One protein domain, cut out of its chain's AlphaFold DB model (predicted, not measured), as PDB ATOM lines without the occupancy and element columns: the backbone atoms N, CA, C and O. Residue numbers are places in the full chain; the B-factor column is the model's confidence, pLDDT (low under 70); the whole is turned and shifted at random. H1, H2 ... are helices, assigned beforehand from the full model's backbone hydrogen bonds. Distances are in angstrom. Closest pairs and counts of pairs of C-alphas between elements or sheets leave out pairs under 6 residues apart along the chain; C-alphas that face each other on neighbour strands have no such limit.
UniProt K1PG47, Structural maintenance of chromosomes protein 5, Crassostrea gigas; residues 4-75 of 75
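What this domain is: This is residues 4 to 75 of the 75 residues of the protein "Structural maintenance of chromosomes protein 5" of Crassostrea gigas (UniProt K1PG47). There is little regular structure here: H1 and H2 sit far from each other at the two ends of a loose chain of loops. The link first loops round beside H1, then runs away from it to H2, which sticks out as a free arm. The printed part has 72 residues with two named helices, H1 then H2, and no named strand; the class is all helix, with under half of the residues in named elements. It is loose, with a radius of gyration of the C-alphas of 15.7 A and spans of 42 by 31 by 23 A.

How they stand to each other: Start at H1, residues 4 to 17, and look across to H2, residues 61 to 73: the two are apart. In both, every O i to N i+4 pair is within hydrogen-bond range.

Where its parts are: Find C-alpha 4 at (306.349, 593.157, 474.903); from there H1 runs 20.2 A to C-alpha 17. H2 runs 18.8 A, from C-alpha 61 at (290.172, 583.725, 497.250) to C-alpha 73 at (288.300, 602.445, 497.767).

The domain as a whole: The two C-alphas farthest apart, of Ser 21 and Asp 74, are 46.4 A apart. The printed part has no cut. The 43 residues between H1 and H2 are a long link. Residues 49 to 55 and 60 to 75 stand free. Look for pLDDT under 70 at residues 20, 23, 30 to 32 and 74 to 75.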
ATOM      1  N   VAL A   4     307.114 593.152 476.159       85.44
ATOM      2  CA  VAL A   4     306.349 593.157 474.903       85.44
ATOM      3  C   VAL A   4     306.478 591.807 474.209       85.44
ATOM      4  O   VAL A   4     305.475 591.236 473.780       85.44
ATOM      5  N   ASN A   5     307.692 591.268 474.121       85.31
ATOM      6  CA  ASN A   5     307.915 589.964 473.516       85.31
ATOM      7  C   ASN A   5     307.285 588.830 474.336       85.31
ATOM      8  O   ASN A   5     306.623 587.963 473.769       85.31
ATOM      9  N   GLU A   6     307.419 588.860 475.667       85.69
ATOM     10  CA  GLU A   6     306.793 587.865 476.550       85.69
ATOM     11  C   GLU A   6     305.263 587.825 476.371       85.69
ATOM     12  O   GLU A   6     304.678 586.741 476.300       85.69
ATOM     13  N   ARG A   7     304.620 588.990 476.204       86.75
ATOM     14  CA  ARG A   7     303.181 589.089 475.919       86.75
ATOM     15  C   ARG A   7     302.806 588.467 474.576       86.75
ATOM     16  O   ARG A   7     301.867 587.680 474.519       86.75
ATOM     17  N   LYS A   8     303.538 588.784 473.506       87.81
ATOM     18  CA  LYS A   8     303.269 588.228 472.167       87.81
ATOM     19  C   LYS A   8     303.388 586.705 472.152       87.81
ATOM     20  O   LYS A   8     302.558 586.025 471.555       87.81
ATOM     21  N   VAL A   9     304.403 586.171 472.832       88.00
ATOM     22  CA  VAL A   9     304.591 584.721 472.974       88.00
ATOM     23  C   VAL A   9     303.416 584.103 473.732       88.00
ATOM     24  O   VAL A   9     302.871 583.098 473.283       88.00
ATOM     25  N   PHE A  10     302.984 584.719 474.835       87.12
ATOM     26  CA  PHE A  10     301.815 584.261 475.585       87.12
ATOM     27  C   PHE A  10     300.546 584.234 474.720       87.12
ATOM     28  O   PHE A  10     299.865 583.211 474.663       87.12
ATOM     29  N   GLU A  11     300.249 585.319 474.002       87.31
ATOM     30  CA  GLU A  11     299.068 585.416 473.135       87.31
ATOM     31  C   GLU A  11     299.070 584.352 472.036       87.31
ATOM     32  O   GLU A  11     298.054 583.687 471.821       87.31
ATOM     33  N   LEU A  12     300.218 584.128 471.388       88.12
ATOM     34  CA  LEU A  12     300.367 583.086 470.373       88.12
ATOM     35  C   LEU A  12     300.099 581.690 470.952       88.12
ATOM     36  O   LEU A  12     299.411 580.882 470.321       88.12
ATOM     37  N   VAL A  13     300.608 581.402 472.155       86.62
ATOM     38  CA  VAL A  13     300.363 580.128 472.848       86.62
ATOM     39  C   VAL A  13     298.876 579.965 473.152       86.62
ATOM     40  O   VAL A  13     298.308 578.924 472.821       86.62
ATOM     41  N   VAL A  14     298.219 580.987 473.707       84.38
ATOM     42  CA  VAL A  14     296.781 580.948 474.018       84.38
ATOM     43  C   VAL A  14     295.946 580.735 472.754       84.38
ATOM     44  O   VAL A  14     295.132 579.813 472.708       84.38
ATOM     45  N   GLN A  15     296.176 581.514 471.693       85.50
ATOM     46  CA  GLN A  15     295.466 581.370 470.414       85.50
ATOM     47  C   GLN A  15     295.668 579.996 469.775       85.50
ATOM     48  O   GLN A  15     294.785 579.500 469.074       85.50
ATOM     49  N   THR A  16     296.831 579.390 470.002       84.69
ATOM     50  CA  THR A  16     297.164 578.067 469.486       84.69
ATOM     51  C   THR A  16     296.459 576.993 470.304       84.69
ATOM     52  O   THR A  16     295.781 576.148 469.738       84.69
ATOM     53  N   VAL A  17     296.578 577.000 471.626       83.81
ATOM     54  CA  VAL A  17     296.106 575.902 472.480       83.81
ATOM     55  C   VAL A  17     294.589 575.925 472.669       83.81
ATOM     56  O   VAL A  17     293.960 574.872 472.710       83.81
ATOM     57  N   CYS A  18     293.972 577.104 472.749       79.38
ATOM     58  CA  CYS A  18     292.561 577.234 473.114       79.38
ATOM     59  C   CYS A  18     291.570 576.946 471.966       79.38
ATOM     60  O   CYS A  18     290.369 577.154 472.138       79.38
ATOM     61  N   GLN A  19     292.019 576.453 470.806       80.12
ATOM     62  CA  GLN A  19     291.134 576.092 469.689       80.12
ATOM     63  C   GLN A  19     290.420 574.752 469.924       80.12
ATOM     64  O   GLN A  19     290.989 573.809 470.478       80.12
ATOM     65  N   LYS A  20     289.163 574.641 469.461       67.31
ATOM     66  CA  LYS A  20     288.392 573.388 469.521       67.31
ATOM     67  C   LYS A  20     289.164 572.288 468.773       67.31
ATOM     68  O   LYS A  20     289.495 572.486 467.611       67.31
ATOM     69  N   SER A  21     289.403 571.147 469.431       70.06
ATOM     70  CA  SER A  21     290.126 569.958 468.919       70.06
ATOM     71  C   SER A  21     291.652 569.912 469.130       70.06
ATOM     72  O   SER A  21     292.309 569.037 468.571       70.06
ATOM     73  N   ARG A  22     292.246 570.775 469.969       70.69
ATOM     74  CA  ARG A  22     293.675 570.658 470.329       70.69
ATOM     75  C   ARG A  22     293.903 570.019 471.700       70.69
ATOM     76  O   ARG A  22     293.015 570.004 472.549       70.69
ATOM     77  N   SER A  23     295.101 569.466 471.888       69.31
ATOM     78  CA  SER A  23     295.538 568.821 473.130       69.31
ATOM     79  C   SER A  23     295.562 569.800 474.308       69.31
ATOM     80  O   SER A  23     295.880 570.977 474.142       69.31
ATOM     81  N   GLN A  24     295.280 569.300 475.513       74.19
ATOM     82  CA  GLN A  24     295.436 570.059 476.754       74.19
ATOM     83  C   GLN A  24     296.911 570.457 476.945       74.19
ATOM     84  O   GLN A  24     297.792 569.602 476.904       74.19
ATOM     85  N   TYR A  25     297.178 571.747 477.162       78.69
ATOM     86  CA  TYR A  25     298.521 572.277 477.410       78.69
ATOM     87  C   TYR A  25     298.550 573.025 478.743       78.69
ATOM     88  O   TYR A  25     297.623 573.769 479.064       78.69
ATOM     89  N   PHE A  26     299.629 572.849 479.502       77.88
ATOM     90  CA  PHE A  26     299.882 573.597 480.728       77.88
ATOM     91  C   PHE A  26     300.984 574.617 480.469       77.88
ATOM     92  O   PHE A  26     302.100 574.252 480.109       77.88
ATOM     93  N   LEU A  27     300.676 575.898 480.671       80.12
ATOM     94  CA  LEU A  27     301.665 576.966 480.615       80.12
ATOM     95  C   LEU A  27     302.083 577.345 482.036       80.12
ATOM     96  O   LEU A  27     301.286 577.885 482.801       80.12
ATOM     97  N   LEU A  28     303.344 577.082 482.375       75.25
ATOM     98  CA  LEU A  28     303.952 577.535 483.623       75.25
ATOM     99  C   LEU A  28     304.676 578.856 483.360       75.25
ATOM    100  O   LEU A  28     305.784 578.865 482.829       75.25
ATOM    101  N   SER A  29     304.041 579.975 483.716       72.62
ATOM    102  CA  SER A  29     304.698 581.284 483.692       72.62
ATOM    103  C   SER A  29     305.069 581.704 485.115       72.62
ATOM    104  O   SER A  29     304.168 581.926 485.925       72.62
ATOM    105  N   PRO A  30     306.363 581.876 485.440       60.81
ATOM    106  CA  PRO A  30     306.775 582.449 486.720       60.81
ATOM    107  C   PRO A  30     306.511 583.964 486.798       60.81
ATOM    108  O   PRO A  30     306.735 584.571 487.843       60.81
ATOM    109  N   LYS A  31     306.060 584.592 485.701       66.19
ATOM    110  CA  LYS A  31     305.870 586.038 485.582       66.19
ATOM    111  C   LYS A  31     304.430 586.358 485.200       66.19
ATOM    112  O   LYS A  31     303.947 585.964 484.137       66.19
ATOM    113  N   LEU A  32     303.750 587.079 486.085       65.19
ATOM    114  CA  LEU A  32     302.426 587.631 485.831       65.19
ATOM    115  C   LEU A  32     302.612 588.980 485.142       65.19
ATOM    116  O   LEU A  32     302.934 589.974 485.790       65.19
ATOM    117  N   LEU A  33     302.465 589.006 483.819       76.56
ATOM    118  CA  LEU A  33     302.324 590.276 483.118       76.56
ATOM    119  C   LEU A  33     300.914 590.826 483.401       76.56
ATOM    120  O   LEU A  33     299.949 590.058 483.347       76.56
ATOM    121  N   PRO A  34     300.772 592.124 483.714       77.00
ATOM    122  CA  PRO A  34     299.460 592.740 483.879       77.00
ATOM    123  C   PRO A  34     298.688 592.746 482.551       77.00
ATOM    124  O   PRO A  34     299.290 592.691 481.476       77.00
ATOM    125  N   ASP A  35     297.360 592.812 482.619       80.94
ATOM    126  CA  ASP A  35     296.466 593.007 481.465       80.94
ATOM    127  C   ASP A  35     296.655 591.999 480.317       80.94
ATOM    128  O   ASP A  35     296.662 592.369 479.142       80.94
ATOM    129  N   MET A  36     296.893 590.718 480.617       81.00
ATOM    130  CA  MET A  36     296.950 589.677 479.581       81.00
ATOM    131  C   MET A  36     295.554 589.249 479.124       81.00
ATOM    132  O   MET A  36     294.627 589.147 479.926       81.00
ATOM    133  N   ASN A  37     295.424 588.950 477.829       82.00
ATOM    134  CA  ASN A  37     294.187 588.443 477.250       82.00
ATOM    135  C   ASN A  37     294.038 586.944 477.494       82.00
ATOM    136  O   ASN A  37     294.902 586.137 477.154       82.00
ATOM    137  N   TYR A  38     292.897 586.581 478.049       83.25
ATOM    138  CA  TYR A  38     292.616 585.257 478.571       83.25
ATOM    139  C   TYR A  38     291.425 584.650 477.826       83.25
ATOM    140  O   TYR A  38     290.414 585.316 477.610       83.25
ATOM    141  N   ALA A  39     291.544 583.390 477.400       85.88
ATOM    142  CA  ALA A  39     290.467 582.694 476.699       85.88
ATOM    143  C   ALA A  39     289.472 582.074 477.694       85.88
ATOM    144  O   ALA A  39     289.863 581.570 478.742       85.88
ATOM    145  N   GLY A  40     288.180 582.048 477.351       83.25
ATOM    146  CA  GLY A  40     287.127 581.547 478.252       83.25
ATOM    147  C   GLY A  40     287.217 580.052 478.600       83.25
ATOM    148  O   GLY A  40     286.617 579.611 479.572       83.25
ATOM    149  N   ASN A  41     287.969 579.269 477.826       82.38
ATOM    150  CA  ASN A  41     288.237 577.846 478.055       82.38
ATOM    151  C   ASN A  41     289.598 577.575 478.718       82.38
ATOM    152  O   ASN A  41     290.068 576.438 478.712       82.38
ATOM    153  N   MET A  42     290.253 578.604 479.249       85.06
ATOM    154  CA  MET A  42     291.526 578.477 479.947       85.06
ATOM    155  C   MET A  42     291.299 578.396 481.460       85.06
ATOM    156  O   MET A  42     290.494 579.133 482.025       85.06
ATOM    157  N   THR A  43     292.041 577.509 482.123       84.81
ATOM    158  CA  THR A  43     292.046 577.384 483.586       84.81
ATOM    159  C   THR A  43     293.327 577.989 484.143       84.81
ATOM    160  O   THR A  43     294.418 577.684 483.665       84.81
ATOM    161  N   TYR A  44     293.196 578.809 485.184       81.81
ATOM    162  CA  TYR A  44     294.318 579.474 485.844       81.81
ATOM    163  C   TYR A  44     294.608 578.834 487.189       81.81
ATOM    164  O   TYR A  44     293.703 578.636 488.001       81.81
ATOM    165  N   LEU A  45     295.886 578.566 487.442       85.06
ATOM    166  CA  LEU A  45     296.370 578.134 488.741       85.06
ATOM    167  C   LEU A  45     297.455 579.099 489.209       85.06
ATOM    168  O   LEU A  45     298.543 579.148 488.638       85.06
ATOM    169  N   CYS A  46     297.156 579.858 490.258       81.62
ATOM    170  CA  CYS A  46     298.134 580.716 490.913       81.62
ATOM    171  C   CYS A  46     298.767 579.957 492.082       81.62
ATOM    172  O   CYS A  46     298.061 579.535 492.999       81.62
ATOM    173  N   VAL A  47     300.090 579.806 492.059       82.12
ATOM    174  CA  VAL A  47     300.850 579.186 493.150       82.12
ATOM    175  C   VAL A  47     301.497 580.285 493.985       82.12
ATOM    176  O   VAL A  47     302.409 580.969 493.529       82.12
ATOM    177  N   TYR A  48     301.028 580.448 495.219       80.81
ATOM    178  CA  TYR A  48     301.565 581.424 496.164       80.81
ATOM    179  C   TYR A  48     302.525 580.722 497.127       80.81
ATOM    180  O   TYR A  48     302.082 580.066 498.064       80.81
ATOM    181  N   ASN A  49     303.836 580.837 496.895       79.62
ATOM    182  CA  ASN A  49     304.864 580.171 497.710       79.62
ATOM    183  C   ASN A  49     305.855 581.162 498.356       79.62
ATOM    184  O   ASN A  49     307.066 580.957 498.341       79.62
ATOM    185  N   GLY A  50     305.347 582.288 498.860       84.12
ATOM    186  CA  GLY A  50     306.168 583.292 499.540       84.12
ATOM    187  C   GLY A  50     306.465 582.926 501.003       84.12
ATOM    188  O   GLY A  50     305.635 582.279 501.640       84.12
ATOM    189  N   PRO A  51     307.584 583.397 501.588       87.94
ATOM    190  CA  PRO A  51     307.939 583.121 502.989       87.94
ATOM    191  C   PRO A  51     306.925 583.674 504.005       87.94
ATOM    192  O   PRO A  51     306.828 583.172 505.119       87.94
ATOM    193  N   HIS A  52     306.152 584.689 503.617       87.75
ATOM    194  CA  HIS A  52     305.091 585.292 504.429       87.75
ATOM    195  C   HIS A  52     303.689 584.869 503.976       87.75
ATOM    196  O   HIS A  52     302.703 585.534 504.293       87.75
ATOM    197  N   MET A  53     303.591 583.804 503.177       87.25
ATOM    198  CA  MET A  53     302.311 583.337 502.675       87.25
ATOM    199  C   MET A  53     301.534 582.593 503.763       87.25
ATOM    200  O   MET A  53     302.103 581.905 504.607       87.25
ATOM    201  N   LEU A  54     300.210 582.734 503.725       89.25
ATOM    202  CA  LEU A  54     299.299 581.992 504.594       89.25
ATOM    203  C   LEU A  54     299.453 580.481 504.377       89.25
ATOM    204  O   LEU A  54     299.794 580.029 503.281       89.25
ATOM    205  N   ASN A  55     299.121 579.693 505.402       89.00
ATOM    206  CA  ASN A  55     298.967 578.255 505.225       89.00
ATOM    207  C   ASN A  55     297.886 577.982 504.163       89.00
ATOM    208  O   ASN A  55     296.871 578.677 504.110       89.00
ATOM    209  N   HIS A  56     298.075 576.951 503.338       86.12
ATOM    210  CA  HIS A  56     297.121 576.580 502.289       86.12
ATOM    211  C   HIS A  56     295.698 576.333 502.819       86.12
ATOM    212  O   HIS A  56     294.739 576.563 502.090       86.12
ATOM    213  N   LYS A  57     295.547 575.901 504.080       90.56
ATOM    214  CA  LYS A  57     294.237 575.706 504.727       90.56
ATOM    215  C   LYS A  57     293.509 577.014 505.038       90.56
ATOM    216  O   LYS A  57     292.285 577.024 505.099       90.56
ATOM    217  N   ASP A  58     294.258 578.097 505.211       90.31
ATOM    218  CA  ASP A  58     293.731 579.421 505.547       90.31
ATOM    219  C   ASP A  58     293.540 580.301 504.300       90.31
ATOM    220  O   ASP A  58     293.026 581.423 504.391       90.31
ATOM    221  N   TRP A  59     293.965 579.817 503.127       88.12
ATOM    222  CA  TRP A  59     293.841 580.537 501.867       88.12
ATOM    223  C   TRP A  59     292.384 580.599 501.396       88.12
ATOM    224  O   TRP A  59     291.714 579.584 501.228       88.12
ATOM    225  N   ASP A  60     291.906 581.815 501.130       89.62
ATOM    226  CA  ASP A  60     290.538 582.078 500.684       89.62
ATOM    227  C   ASP A  60     290.539 583.192 499.629       89.62
ATOM    228  O   ASP A  60     290.811 584.366 499.918       89.62
ATOM    229  N   LEU A  61     290.204 582.814 498.392       87.38
ATOM    230  CA  LEU A  61     290.172 583.725 497.250       87.38
ATOM    231  C   LEU A  61     289.141 584.851 497.426       87.38
ATOM    232  O   LEU A  61     289.403 585.988 497.035       87.38
ATOM    233  N   LYS A  62     287.980 584.575 498.038       92.00
ATOM    234  CA  LYS A  62     286.935 585.588 498.246       92.00
ATOM    235  C   LYS A  62     287.413 586.642 499.239       92.00
ATOM    236  O   LYS A  62     287.267 587.833 498.966       92.00
ATOM    237  N   LYS A  63     288.033 586.223 500.348       91.94
ATOM    238  CA  LYS A  63     288.633 587.148 501.326       91.94
ATOM    239  C   LYS A  63     289.751 587.981 500.701       91.94
ATOM    240  O   LYS A  63     289.833 589.177 500.975       91.94
ATOM    241  N   PHE A  64     290.587 587.379 499.851       88.19
ATOM    242  CA  PHE A  64     291.647 588.096 499.135       88.19
ATOM    243  C   PHE A  64     291.084 589.200 498.225       88.19
ATOM    244  O   PHE A  64     291.478 590.359 498.355       88.19
ATOM    245  N   ILE A  65     290.099 588.875 497.378       90.81
ATOM    246  CA  ILE A  65     289.446 589.846 496.480       90.81
ATOM    247  C   ILE A  65     288.769 590.968 497.280       90.81
ATOM    248  O   ILE A  65     288.888 592.139 496.924       90.81
ATOM    249  N   GLN A  66     288.082 590.636 498.377       94.38
ATOM    250  CA  GLN A  66     287.440 591.633 499.239       94.38
ATOM    251  C   GLN A  66     288.448 592.611 499.848       94.38
ATOM    252  O   GLN A  66     288.192 593.811 499.857       94.38
ATOM    253  N   ARG A  67     289.592 592.119 500.343       90.75
ATOM    254  CA  ARG A  67     290.662 592.978 500.874       90.75
ATOM    255  C   ARG A  67     291.222 593.903 499.797       90.75
ATOM    256  O   ARG A  67     291.368 595.088 500.061       90.75
ATOM    257  N   ARG A  68     291.474 593.383 498.588       88.81
ATOM    258  CA  ARG A  68     291.979 594.194 497.471       88.81
ATOM    259  C   ARG A  68     291.019 595.326 497.102       88.81
ATOM    260  O   ARG A  68     291.464 596.457 496.985       88.81
ATOM    261  N   ARG A  69     289.717 595.040 496.995       93.44
ATOM    262  CA  ARG A  69     288.696 596.059 496.696       93.44
ATOM    263  C   ARG A  69     288.594 597.144 497.765       93.44
ATOM    264  O   ARG A  69     288.283 598.274 497.434       93.44
ATOM    265  N   LYS A  70     288.809 596.806 499.041       93.81
ATOM    266  CA  LYS A  70     288.820 597.808 500.119       93.81
ATOM    267  C   LYS A  70     289.987 598.777 499.963       93.81
ATOM    268  O   LYS A  70     289.758 599.971 500.002       93.81
ATOM    269  N   LEU A  71     291.184 598.254 499.686       90.94
ATOM    270  CA  LEU A  71     292.368 599.081 499.437       90.94
ATOM    271  C   LEU A  71     292.179 600.041 498.253       90.94
ATOM    272  O   LEU A  71     292.677 601.148 498.305       90.94
ATOM    273  N   GLU A  72     291.454 599.632 497.209       86.06
ATOM    274  CA  GLU A  72     291.160 600.494 496.049       86.06
ATOM    275  C   GLU A  72     290.113 601.584 496.323       86.06
ATOM    276  O   GLU A  72     290.013 602.514 495.537       86.06
ATOM    277  N   ASN A  73     289.315 601.457 497.388       79.44
ATOM    278  CA  ASN A  73     288.300 602.445 497.767       79.44
ATOM    279  C   ASN A  73     288.776 603.407 498.871       79.44
ATOM    280  O   ASN A  73     288.062 604.361 499.171       79.44
ATOM    281  N   ASP A  74     289.907 603.107 499.517       65.38
ATOM    282  CA  ASP A  74     290.499 603.921 500.588       65.38
ATOM    283  C   ASP A  74     291.543 604.937 500.049       65.38
ATOM    284  O   ASP A  74     292.011 605.776 500.821       65.38
ATOM    285  N   ASP A  75     291.872 604.874 498.749       49.78
ATOM    286  CA  ASP A  75     292.647 605.865 497.969       49.78
ATOM    287  C   ASP A  75     291.707 606.779 497.151       49.78
ATOM    288  O   ASP A  75     292.016 607.988 497.014       49.78
TER     289      ASP A  75